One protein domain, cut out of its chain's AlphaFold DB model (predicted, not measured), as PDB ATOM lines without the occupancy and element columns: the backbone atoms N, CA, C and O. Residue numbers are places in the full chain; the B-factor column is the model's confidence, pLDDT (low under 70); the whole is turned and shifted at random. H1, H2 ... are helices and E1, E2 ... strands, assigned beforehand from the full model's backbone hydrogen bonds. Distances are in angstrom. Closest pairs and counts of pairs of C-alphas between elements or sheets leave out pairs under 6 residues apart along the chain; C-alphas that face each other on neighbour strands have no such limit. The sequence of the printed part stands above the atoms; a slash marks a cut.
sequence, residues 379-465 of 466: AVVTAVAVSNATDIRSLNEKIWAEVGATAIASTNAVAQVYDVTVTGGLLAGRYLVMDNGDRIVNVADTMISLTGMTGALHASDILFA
ATOM      1  N   ALA A 379      14.551 -15.985  -9.830       96.69
ATOM      2  CA  ALA A 379      14.069 -15.020  -8.846       96.69
ATOM      3  C   ALA A 379      13.012 -14.080  -9.445       96.69
ATOM      4  O   ALA A 379      13.120 -13.639 -10.590       96.69
ATOM      5  N   VAL A 380      12.007 -13.732  -8.646       95.81
ATOM      6  CA  VAL A 380      11.115 -12.593  -8.886       95.81
ATOM      7  C   VAL A 380      11.398 -11.565  -7.805       95.81
ATOM      8  O   VAL A 380      11.218 -11.856  -6.626       95.81
ATOM      9  N   VAL A 381      11.838 -10.371  -8.210       94.50
ATOM     10  CA  VAL A 381      12.181  -9.288  -7.283       94.50
ATOM     11  C   VAL A 381      11.055  -8.259  -7.236       94.50
ATOM     12  O   VAL A 381      10.679  -7.692  -8.262       94.50
ATOM     13  N   THR A 382      10.525  -8.015  -6.039       93.94
ATOM     14  CA  THR A 382       9.458  -7.042  -5.774       93.94
ATOM     15  C   THR A 382       9.983  -5.928  -4.876       93.94
ATOM     16  O   THR A 382      10.458  -6.188  -3.774       93.94
ATOM     17  N   ALA A 383       9.881  -4.677  -5.321       93.88
ATOM     18  CA  ALA A 383      10.270  -3.531  -4.502       93.88
ATOM     19  C   ALA A 383       9.254  -3.284  -3.375       93.88
ATOM     20  O   ALA A 383       8.046  -3.262  -3.618       93.88
ATOM     21  N   VAL A 384       9.749  -3.047  -2.160       93.81
ATOM     22  CA  VAL A 384       8.942  -2.756  -0.968       93.81
ATOM     23  C   VAL A 384       9.475  -1.497  -0.293       93.81
ATOM     24  O   VAL A 384      10.663  -1.393   0.004       93.81
ATOM     25  N   ALA A 385       8.600  -0.531  -0.027       94.88
ATOM     26  CA  ALA A 385       8.972   0.717   0.630       94.88
ATOM     27  C   ALA A 385       8.459   0.735   2.073       94.88
ATOM     28  O   ALA A 385       7.258   0.706   2.314       94.88
ATOM     29  N   VAL A 386       9.371   0.848   3.035       94.25
ATOM     30  CA  VAL A 386       9.060   0.979   4.460       94.25
ATOM     31  C   VAL A 386       9.464   2.376   4.920       94.25
ATOM     32  O   VAL A 386      10.633   2.752   4.918       94.25
ATOM     33  N   SER A 387       8.492   3.180   5.344       94.25
ATOM     34  CA  SER A 387       8.748   4.585   5.699       94.25
ATOM     35  C   SER A 387       9.672   4.748   6.914       94.25
ATOM     36  O   SER A 387      10.506   5.657   6.959       94.25
ATOM     37  N   ASN A 388       9.528   3.869   7.905       92.94
ATOM     38  CA  ASN A 388      10.310   3.874   9.135       92.94
ATOM     39  C   ASN A 388      10.344   2.471   9.746       92.94
ATOM     40  O   ASN A 388       9.299   1.831   9.764       92.94
ATOM     41  N   ALA A 389      11.457   2.037  10.334       91.62
ATOM     42  CA  ALA A 389      11.484   0.918  11.282       91.62
ATOM     43  C   ALA A 389      12.330   1.272  12.517       91.62
ATOM     44  O   ALA A 389      13.411   1.857  12.402       91.62
ATOM     45  N   THR A 390      11.819   0.957  13.709       90.12
ATOM     46  CA  THR A 390      12.488   1.270  14.985       90.12
ATOM     47  C   THR A 390      13.432   0.161  15.422       90.12
ATOM     48  O   THR A 390      14.439   0.441  16.061       90.12
ATOM     49  N   ASP A 391      13.109  -1.074  15.056       89.50
ATOM     50  CA  ASP A 391      13.817  -2.307  15.388       89.50
ATOM     51  C   ASP A 391      13.498  -3.401  14.356       89.50
ATOM     52  O   ASP A 391      12.631  -3.224  13.492       89.50
ATOM     53  N   ILE A 392      14.209  -4.528  14.426       86.56
ATOM     54  CA  ILE A 392      14.094  -5.609  13.430       86.56
ATOM     55  C   ILE A 392      12.674  -6.195  13.407       86.56
ATOM     56  O   ILE A 392      12.147  -6.520  12.342       86.56
ATOM     57  N   ARG A 393      12.010  -6.269  14.564       86.69
ATOM     58  CA  ARG A 393      10.627  -6.747  14.667       86.69
ATOM     59  C   ARG A 393       9.655  -5.854  13.894       86.69
ATOM     60  O   ARG A 393       8.888  -6.344  13.068       86.69
ATOM     61  N   SER A 394       9.702  -4.548  14.135       89.00
ATOM     62  CA  SER A 394       8.847  -3.568  13.458       89.00
ATOM     63  C   SER A 394       9.151  -3.460  11.965       89.00
ATOM     64  O   SER A 394       8.243  -3.166  11.189       89.00
ATOM     65  N   LEU A 395      10.397  -3.715  11.546       89.88
ATOM     66  CA  LEU A 395      10.741  -3.863  10.133       89.88
ATOM     67  C   LEU A 395       9.966  -5.035   9.517       89.88
ATOM     68  O   LEU A 395       9.263  -4.838   8.528       89.88
ATOM     69  N   ASN A 396      10.022  -6.215  10.139       87.00
ATOM     70  CA  ASN A 396       9.320  -7.405   9.657       87.00
ATOM     71  C   ASN A 396       7.797  -7.192   9.561       87.00
ATOM     72  O   ASN A 396       7.186  -7.477   8.533       87.00
ATOM     73  N   GLU A 397       7.183  -6.632  10.608       87.44
ATOM     74  CA  GLU A 397       5.745  -6.318  10.627       87.44
ATOM     75  C   GLU A 397       5.337  -5.362   9.496       87.44
ATOM     76  O   GLU A 397       4.276  -5.525   8.890       87.44
ATOM     77  N   LYS A 398       6.180  -4.370   9.190       90.62
ATOM     78  CA  LYS A 398       5.905  -3.382   8.143       90.62
ATOM     79  C   LYS A 398       6.097  -3.940   6.744       90.62
ATOM     80  O   LYS A 398       5.279  -3.636   5.886       90.62
ATOM     81  N   ILE A 399       7.107  -4.779   6.514       90.12
ATOM     82  CA  ILE A 399       7.253  -5.468   5.224       90.12
ATOM     83  C   ILE A 399       5.997  -6.300   4.952       90.12
ATOM     84  O   ILE A 399       5.395  -6.169   3.888       90.12
ATOM     85  N   TRP A 400       5.543  -7.076   5.941       88.31
ATOM     86  CA  TRP A 400       4.309  -7.849   5.829       88.31
ATOM     87  C   TRP A 400       3.078  -6.978   5.548       88.31
ATOM     88  O   TRP A 400       2.245  -7.349   4.724       88.31
ATOM     89  N   ALA A 401       2.955  -5.817   6.191       88.38
ATOM     90  CA  ALA A 401       1.842  -4.901   5.939       88.38
ATOM     91  C   ALA A 401       1.801  -4.397   4.482       88.38
ATOM     92  O   ALA A 401       0.711  -4.202   3.946       88.38
ATOM     93  N   GLU A 402       2.961  -4.229   3.843       88.38
ATOM     94  CA  GLU A 402       3.064  -3.772   2.453       88.38
ATOM     95  C   GLU A 402       2.786  -4.892   1.434       88.38
ATOM     96  O   GLU A 402       2.138  -4.647   0.417       88.38
ATOM     97  N   VAL A 403       3.237  -6.131   1.689       85.12
ATOM     98  CA  VAL A 403       3.135  -7.230   0.701       85.12
ATOM     99  C   VAL A 403       2.059  -8.273   1.001       85.12
ATOM    100  O   VAL A 403       1.657  -9.010   0.108       85.12
ATOM    101  N   GLY A 404       1.565  -8.376   2.235       76.50
ATOM    102  CA  GLY A 404       0.906  -9.594   2.718       76.50
ATOM    103  C   GLY A 404      -0.385  -9.991   1.998       76.50
ATOM    104  O   GLY A 404      -0.660 -11.176   1.823       76.50
ATOM    105  N   ALA A 405      -1.166  -9.027   1.502       75.31
ATOM    106  CA  ALA A 405      -2.378  -9.329   0.733       75.31
ATOM    107  C   ALA A 405      -2.084  -9.868  -0.683       75.31
ATOM    108  O   ALA A 405      -2.940 -10.515  -1.288       75.31
ATOM    109  N   THR A 406      -0.891  -9.597  -1.214       82.00
ATOM    110  CA  THR A 406      -0.453  -9.966  -2.569       82.00
ATOM    111  C   THR A 406       0.722 -10.945  -2.564       82.00
ATOM    112  O   THR A 406       1.186 -11.332  -3.635       82.00
ATOM    113  N   ALA A 407       1.172 -11.385  -1.384       83.62
ATOM    114  CA  ALA A 407       2.319 -12.263  -1.222       83.62
ATOM    115  C   ALA A 407       2.097 -13.632  -1.891       83.62
ATOM    116  O   ALA A 407       1.075 -14.320  -1.719       83.62
ATOM    117  N   ILE A 408       3.102 -14.020  -2.670       89.69
ATOM    118  CA  ILE A 408       3.224 -15.309  -3.344       89.69
ATOM    119  C   ILE A 408       4.331 -16.069  -2.611       89.69
ATOM    120  O   ILE A 408       5.312 -15.459  -2.210       89.69
ATOM    121  N   ALA A 409       4.171 -17.380  -2.433       91.44
ATOM    122  CA  ALA A 409       5.220 -18.210  -1.845       91.44
ATOM    123  C   ALA A 409       6.323 -18.476  -2.862       91.44
ATOM    124  O   ALA A 409       6.048 -18.715  -4.046       91.44
ATOM    125  N   SER A 410       7.551 -18.557  -2.370       95.06
ATOM    126  CA  SER A 410       8.621 -19.256  -3.060       95.06
ATOM    127  C   SER A 410       8.216 -20.702  -3.358       95.06
ATOM    128  O   SER A 410       7.508 -21.372  -2.607       95.06
ATOM    129  N   THR A 411       8.681 -21.200  -4.494       96.19
ATOM    130  CA  THR A 411       8.536 -22.586  -4.943       96.19
ATOM    131  C   THR A 411       9.887 -23.074  -5.448       96.19
ATOM    132  O   THR A 411      10.784 -22.275  -5.703       96.19
ATOM    133  N   ASN A 412      10.028 -24.375  -5.705       95.81
ATOM    134  CA  ASN A 412      11.266 -24.917  -6.280       95.81
ATOM    135  C   ASN A 412      11.654 -24.251  -7.614       95.81
ATOM    136  O   ASN A 412      12.834 -24.185  -7.942       95.81
ATOM    137  N   ALA A 413      10.682 -23.759  -8.390       96.44
ATOM    138  CA  ALA A 413      10.930 -23.120  -9.683       96.44
ATOM    139  C   ALA A 413      11.128 -21.599  -9.589       96.44
ATOM    140  O   ALA A 413      11.837 -21.028 -10.414       96.44
ATOM    141  N   VAL A 414      10.500 -20.942  -8.610       97.12
ATOM    142  CA  VAL A 414      10.497 -19.480  -8.496       97.12
ATOM    143  C   VAL A 414      10.720 -19.062  -7.052       97.12
ATOM    144  O   VAL A 414       9.869 -19.341  -6.210       97.12
ATOM    145  N   ALA A 415      11.812 -18.350  -6.788       96.62
ATOM    146  CA  ALA A 415      12.057 -17.699  -5.507       96.62
ATOM    147  C   ALA A 415      11.438 -16.296  -5.496       96.62
ATOM    148  O   ALA A 415      11.606 -15.531  -6.450       96.62
ATOM    149  N   GLN A 416      10.723 -15.959  -4.425       95.31
ATOM    150  CA  GLN A 416      10.147 -14.631  -4.222       95.31
ATOM    151  C   GLN A 416      11.096 -13.812  -3.352       95.31
ATOM    152  O   GLN A 416      11.399 -14.188  -2.219       95.31
ATOM    153  N   VAL A 417      11.589 -12.710  -3.912       95.31
ATOM    154  CA  VAL A 417      12.587 -11.837  -3.296       95.31
ATOM    155  C   VAL A 417      12.018 -10.427  -3.182       95.31
ATOM    156  O   VAL A 417      11.452  -9.889  -4.134       95.31
ATOM    157  N   TYR A 418      12.185  -9.803  -2.025       94.38
ATOM    158  CA  TYR A 418      11.766  -8.438  -1.751       94.38
ATOM    159  C   TYR A 418      12.988  -7.526  -1.627       94.38
ATOM    160  O   TYR A 418      13.859  -7.761  -0.791       94.38
ATOM    161  N   ASP A 419      13.034  -6.479  -2.452       94.94
ATOM    162  CA  ASP A 419      13.986  -5.368  -2.339       94.94
ATOM    163  C   ASP A 419      13.375  -4.305  -1.430       94.94
ATOM    164  O   ASP A 419      12.559  -3.480  -1.857       94.94
ATOM    165  N   VAL A 420      13.710  -4.379  -0.146       94.38
ATOM    166  CA  VAL A 420      13.131  -3.526   0.886       94.38
ATOM    167  C   VAL A 420      13.980  -2.273   1.046       94.38
ATOM    168  O   VAL A 420      15.157  -2.331   1.399       94.38
ATOM    169  N   THR A 421      13.358  -1.112   0.856       95.06
ATOM    170  CA  THR A 421      13.952   0.192   1.164       95.06
ATOM    171  C   THR A 421      13.312   0.776   2.410       95.06
ATOM    172  O   THR A 421      12.119   1.072   2.414       95.06
ATOM    173  N   VAL A 422      14.117   1.000   3.450       94.88
ATOM    174  CA  VAL A 422      13.690   1.666   4.681       94.88
ATOM    175  C   VAL A 422      14.202   3.102   4.679       94.88
ATOM    176  O   VAL A 422      15.406   3.338   4.755       94.88
ATOM    177  N   THR A 423      13.306   4.085   4.596       94.00
ATOM    178  CA  THR A 423      13.707   5.496   4.421       94.00
ATOM    179  C   THR A 423      14.025   6.235   5.721       94.00
ATOM    180  O   THR A 423      14.612   7.314   5.683       94.00
ATOM    181  N   GLY A 424      13.625   5.703   6.877       87.00
ATOM    182  CA  GLY A 424      13.775   6.384   8.161       87.00
ATOM    183  C   GLY A 424      13.805   5.437   9.358       87.00
ATOM    184  O   GLY A 424      13.535   4.245   9.248       87.00
ATOM    185  N   GLY A 425      14.110   5.985  10.532       87.50
ATOM    186  CA  GLY A 425      14.334   5.185  11.739       87.50
ATOM    187  C   GLY A 425      15.772   4.676  11.845       87.50
ATOM    188  O   GLY A 425      16.647   5.103  11.093       87.50
ATOM    189  N   LEU A 426      16.026   3.809  12.824       88.12
ATOM    190  CA  LEU A 426      17.379   3.325  13.142       88.12
ATOM    191  C   LEU A 426      17.837   2.196  12.203       88.12
ATOM    192  O   LEU A 426      19.032   1.977  12.040       88.12
ATOM    193  N   LEU A 427      16.883   1.562  11.518       91.19
ATOM    194  CA  LEU A 427      17.107   0.591  10.445       91.19
ATOM    195  C   LEU A 427      16.922   1.209   9.051       91.19
ATOM    196  O   LEU A 427      16.491   0.531   8.125       91.19
ATOM    197  N   ALA A 428      17.181   2.508   8.888       93.12
ATOM    198  CA  ALA A 428      17.209   3.096   7.552       93.12
ATOM    199  C   ALA A 428      18.305   2.414   6.712       93.12
ATOM    200  O   ALA A 428      19.452   2.315   7.148       93.12
ATOM    201  N   GLY A 429      17.954   1.940   5.518       93.31
ATOM    202  CA  GLY A 429      18.844   1.107   4.714       93.31
ATOM    203  C   GLY A 429      18.124   0.307   3.633       93.31
ATOM    204  O   GLY A 429      16.947   0.539   3.341       93.31
ATOM    205  N   ARG A 430      18.861  -0.626   3.027       93.62
ATOM    206  CA  ARG A 430      18.372  -1.559   2.008       93.62
ATOM    207  C   ARG A 430      18.534  -2.987   2.505       93.62
ATOM    208  O   ARG A 430      19.541  -3.314   3.139       93.62
ATOM    209  N   TYR A 431      17.541  -3.818   2.219       93.88
ATOM    210  CA  TYR A 431      17.508  -5.205   2.660       93.88
ATOM    211  C   TYR A 431      16.962  -6.094   1.550       93.88
ATOM    212  O   TYR A 431      15.977  -5.747   0.900       93.88
ATOM    213  N   LEU A 432      17.584  -7.253   1.374       94.75
ATOM    214  CA  LEU A 432      17.023  -8.361   0.615       94.75
ATOM    215  C   LEU A 432      16.270  -9.258   1.585       94.75
ATOM    216  O   LEU A 432      16.834  -9.651   2.606       94.75
ATOM    217  N   VAL A 433      15.028  -9.606   1.253       93.38
ATOM    218  CA  VAL A 433      14.268 -10.639   1.969       93.38
ATOM    219  C   VAL A 433      13.830 -11.718   0.991       93.38
ATOM    220  O   VAL A 433      13.212 -11.392  -0.017       93.38
ATOM    221  N   MET A 434      14.134 -12.984   1.263       93.25
ATOM    222  CA  MET A 434      13.693 -14.110   0.436       93.25
ATOM    223  C   MET A 434      12.698 -14.980   1.203       93.25
ATOM    224  O   MET A 434      13.046 -15.526   2.249       93.25
ATOM    225  N   ASP A 435      11.494 -15.122   0.644       91.56
ATOM    226  CA  ASP A 435      10.398 -15.912   1.221       91.56
ATOM    227  C   ASP A 435      10.764 -17.400   1.293       91.56
ATOM    228  O   ASP A 435      11.258 -17.990   0.323       91.56
ATOM    229  N   ASN A 436      10.473 -18.013   2.433       89.12
ATOM    230  CA  ASN A 436      10.771 -19.405   2.757       89.12
ATOM    231  C   ASN A 436       9.732 -20.425   2.231       89.12
ATOM    232  O   ASN A 436       9.795 -21.611   2.573       89.12
ATOM    233  N   GLY A 437       8.751 -19.987   1.438       88.81
ATOM    234  CA  GLY A 437       7.675 -20.805   0.882       88.81
ATOM    235  C   GLY A 437       6.364 -20.796   1.674       88.81
ATOM    236  O   GLY A 437       5.413 -21.461   1.255       88.81
ATOM    237  N   ASP A 438       6.268 -20.065   2.790       86.31
ATOM    238  CA  ASP A 438       5.050 -19.989   3.610       86.31
ATOM    239  C   ASP A 438       4.118 -18.811   3.259       86.31
ATOM    240  O   ASP A 438       2.981 -18.769   3.744       86.31
ATOM    241  N   ARG A 439       4.529 -17.946   2.314       81.50
ATOM    242  CA  ARG A 439       3.810 -16.744   1.844       81.50
ATOM    243  C   ARG A 439       3.739 -15.627   2.875       81.50
ATOM    244  O   ARG A 439       3.008 -14.664   2.637       81.50
ATOM    245  N   ILE A 440       4.384 -15.770   4.024       79.31
ATOM    246  CA  ILE A 440       4.339 -14.817   5.117       79.31
ATOM    247  C   ILE A 440       5.738 -14.262   5.279       79.31
ATOM    248  O   ILE A 440       6.616 -14.971   5.748       79.31
ATOM    249  N   VAL A 441       5.918 -12.967   5.012       73.69
ATOM    250  CA  VAL A 441       7.208 -12.346   5.312       73.69
ATOM    251  C   VAL A 441       7.434 -12.339   6.821       73.69
ATOM    252  O   VAL A 441       6.756 -11.621   7.569       73.69
ATOM    253  N   ASN A 442       8.322 -13.211   7.281       73.88
ATOM    254  CA  ASN A 442       8.512 -13.505   8.683       73.88
ATOM    255  C   ASN A 442       9.940 -13.916   9.047       73.88
ATOM    256  O   ASN A 442      10.889 -13.903   8.274       73.88
ATOM    257  N   VAL A 443      10.071 -14.288  10.313       64.12
ATOM    258  CA  VAL A 443      11.324 -14.605  10.987       64.12
ATOM    259  C   VAL A 443      12.048 -15.854  10.466       64.12
ATOM    260  O   VAL A 443      13.160 -16.170  10.891       64.12
ATOM    261  N   ALA A 444      11.380 -16.639   9.634       75.75
ATOM    262  CA  ALA A 444      11.933 -17.824   9.014       75.75
ATOM    263  C   ALA A 444      12.467 -17.559   7.601       75.75
ATOM    264  O   ALA A 444      13.063 -18.474   7.034       75.75
ATOM    265  N   ASP A 445      12.306 -16.340   7.082       86.25
ATOM    266  CA  ASP A 445      12.873 -15.902   5.812       86.25
ATOM    267  C   ASP A 445      14.342 -15.510   5.952       86.25
ATOM    268  O   ASP A 445      14.822 -15.123   7.023       86.25
ATOM    269  N   THR A 446      15.060 -15.576   4.836       89.75
ATOM    270  CA  THR A 446      16.416 -15.035   4.759       89.75
ATOM    271  C   THR A 446      16.344 -13.523   4.618       89.75
ATOM    272  O   THR A 446      15.690 -13.029   3.703       89.75
ATOM    273  N   MET A 447      17.044 -12.793   5.491       89.94
ATOM    274  CA  MET A 447      17.175 -11.338   5.408       89.94
ATOM    275  C   MET A 447      18.644 -10.917   5.444       89.94
ATOM    276  O   MET A 447      19.358 -11.248   6.388       89.94
ATOM    277  N   ILE A 448      19.072 -10.163   4.432       93.44
ATOM    278  CA  ILE A 448      20.450  -9.683   4.265       93.44
ATOM    279  C   ILE A 448      20.422  -8.160   4.146       93.44
ATOM    280  O   ILE A 448      19.604  -7.602   3.413       93.44
ATOM    281  N   SER A 449      21.315  -7.473   4.855       94.25
ATOM    282  CA  SER A 449      21.491  -6.027   4.718       94.25
ATOM    283  C   SER A 449      22.432  -5.716   3.559       94.25
ATOM    284  O   SER A 449      23.516  -6.287   3.461       94.25
ATOM    285  N   LEU A 450      22.027  -4.778   2.705       95.50
ATOM    286  CA  LEU A 450      22.792  -4.356   1.538       95.50
ATOM    287  C   LEU A 450      23.184  -2.883   1.679       95.50
ATOM    288  O   LEU A 450      22.344  -2.022   1.959       95.50
ATOM    289  N   THR A 451      24.453  -2.568   1.442       92.25
ATOM    290  CA  THR A 451      24.929  -1.196   1.220       92.25
ATOM    291  C   THR A 451      25.742  -1.121  -0.074       92.25
ATOM    292  O   THR A 451      26.063  -2.147  -0.654       92.25
ATOM    293  N   GLY A 452      26.001   0.087  -0.587       82.62
ATOM    294  CA  GLY A 452      26.700   0.298  -1.868       82.62
ATOM    295  C   GLY A 452      25.781   0.427  -3.091       82.62
ATOM    296  O   GLY A 452      26.100   1.163  -4.023       82.62
ATOM    297  N   MET A 453      24.584  -0.166  -3.047       83.50
ATOM    298  CA  MET A 453      23.619  -0.089  -4.149       83.50
ATOM    299  C   MET A 453      23.113   1.334  -4.426       83.50
ATOM    300  O   MET A 453      22.579   2.005  -3.540       83.50
ATOM    301  N   THR A 454      23.157   1.750  -5.694       75.94
ATOM    302  CA  THR A 454      22.573   3.020  -6.177       75.94
ATOM    303  C   THR A 454      21.261   2.845  -6.959       75.94
ATOM    304  O   THR A 454      20.580   3.832  -7.237       75.94
ATOM    305  N   GLY A 455      20.870   1.601  -7.269       82.38
ATOM    306  CA  GLY A 455      19.669   1.242  -8.034       82.38
ATOM    307  C   GLY A 455      18.743   0.242  -7.325       82.38
ATOM    308  O   GLY A 455      18.809   0.061  -6.103       82.38
ATOM    309  N   ALA A 456      17.849  -0.376  -8.101       86.25
ATOM    310  CA  ALA A 456      16.998  -1.481  -7.655       86.25
ATOM    311  C   ALA A 456      17.756  -2.813  -7.732       86.25
ATOM    312  O   ALA A 456      18.653  -2.960  -8.560       86.25
ATOM    313  N   LEU A 457      17.375  -3.769  -6.890       92.50
ATOM    314  CA  LEU A 457      17.786  -5.160  -7.037       92.50
ATOM    315  C   LEU A 457      17.036  -5.786  -8.227       92.50
ATOM    316  O   LEU A 457      15.834  -5.572  -8.407       92.50
ATOM    317  N   HIS A 458      17.734  -6.571  -9.036       92.25
ATOM    318  CA  HIS A 458      17.212  -7.234 -10.222       92.25
ATOM    319  C   HIS A 458      17.220  -8.754 -10.066       92.25
ATOM    320  O   HIS A 458      18.005  -9.330  -9.325       92.25
ATOM    321  N   ALA A 459      16.349  -9.444 -10.807       92.81
ATOM    322  CA  ALA A 459      16.313 -10.908 -10.790       92.81
ATOM    323  C   ALA A 459      17.637 -11.546 -11.248       92.81
ATOM    324  O   ALA A 459      17.956 -12.650 -10.825       92.81
ATOM    325  N   SER A 460      18.402 -10.852 -12.094       91.69
ATOM    326  CA  SER A 460      19.735 -11.263 -12.536       91.69
ATOM    327  C   SER A 460      20.793 -11.177 -11.439       91.69
ATOM    328  O   SER A 460      21.819 -11.837 -11.566       91.69
ATOM    329  N   ASP A 461      20.571 -10.402 -10.375       94.50
ATOM    330  CA  ASP A 461      21.465 -10.345  -9.211       94.50
ATOM    331  C   ASP A 461      21.419 -11.638  -8.394       94.50
ATOM    332  O   ASP A 461      22.323 -11.904  -7.608       94.50
ATOM    333  N   ILE A 462      20.366 -12.442  -8.561       95.94
ATOM    334  CA  ILE A 462      20.090 -13.606  -7.726       95.94
ATOM    335  C   ILE A 462      20.325 -14.888  -8.518       95.94
ATOM    336  O   ILE A 462      19.664 -15.156  -9.522       95.94
ATOM    337  N   LEU A 463      21.251 -15.707  -8.028       95.94
ATOM    338  CA  LEU A 463      21.618 -16.990  -8.617       95.94
ATOM    339  C   LEU A 463      21.274 -18.146  -7.674       95.94
ATOM    340  O   LEU A 463      21.134 -17.967  -6.466       95.94
ATOM    341  N   PHE A 464      21.192 -19.355  -8.227       96.88
ATOM    342  CA  PHE A 464      20.993 -20.587  -7.464       96.88
ATOM    343  C   PHE A 464      22.032 -21.623  -7.885       96.88
ATOM    344  O   PHE A 464      22.067 -22.039  -9.046       96.88
ATOM    345  N   ALA A 465      22.902 -22.031  -6.963       93.06
ATOM    346  CA  ALA A 465      23.966 -22.993  -7.244       93.06
ATOM    347  C   ALA A 465      24.395 -23.765  -5.990       93.06
ATOM    348  O   ALA A 465      23.923 -23.496  -4.886       93.06
TER     349      ALA A 465
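This is residues 379 to 465 of the 466 residues of an uncharacterized protein of Pigmentiphaga aceris (UniProt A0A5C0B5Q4). A strongly twisted sheet of four strands has helix H1 across one face, making two layers, while the long link after E4 folds back past the other face to E5. The 87 printed residues run E1 H1 E2 E3 E4 E5, class mixed; the sheet, E1 E2 E3 E4, is mixed. It is compact, radius of gyration of the C-alphas 12.2 A, spanning 36 by 27 by 19 A.

E2, residues 414 to 422, is parallel to its neighbour E1, residues 379 to 386; N 382 and O 417, 2.8 A, are within hydrogen-bond range. E2, E3, residues 429 to 434, and E4, residues 446 to 450, form a meander, successive antiparallel neighbours in two hairpins; N 418 and O 433, 2.8 A, and N 432 and O 448, 2.9 A, are within range. H1, residues 392 to 403, is on the sheet, height 8.2 A, over E2 and only just not over E1, where 2 of its C-alphas fall; its closest C-alphas to E1 are Lys 398 and Val 386, 6.5 A. Every O i to N i+4 pair in H1 is within range. E1, H1, E2 form a strand-helix-strand unit, parallel strands with a helix between, its crossover right-handed. E5, residues 462 to 465, pairs with no named strand.

E1 measures 21.4 A from C-alpha 379 (14.069, -15.020, -8.846), H1 16.9 A, E2 25.1 A, E3 16.6 A, E4 12.8 A, and E5 10.2 A to C-alpha 465 (23.966, -22.993, -7.244).

The farthest C-alphas, Ala 413 and Gly 425, are 35.7 A apart. The printed part has no cut; links E3 to E4 and E4 to E5 are long. Residue 443 is under 70 in pLDDT.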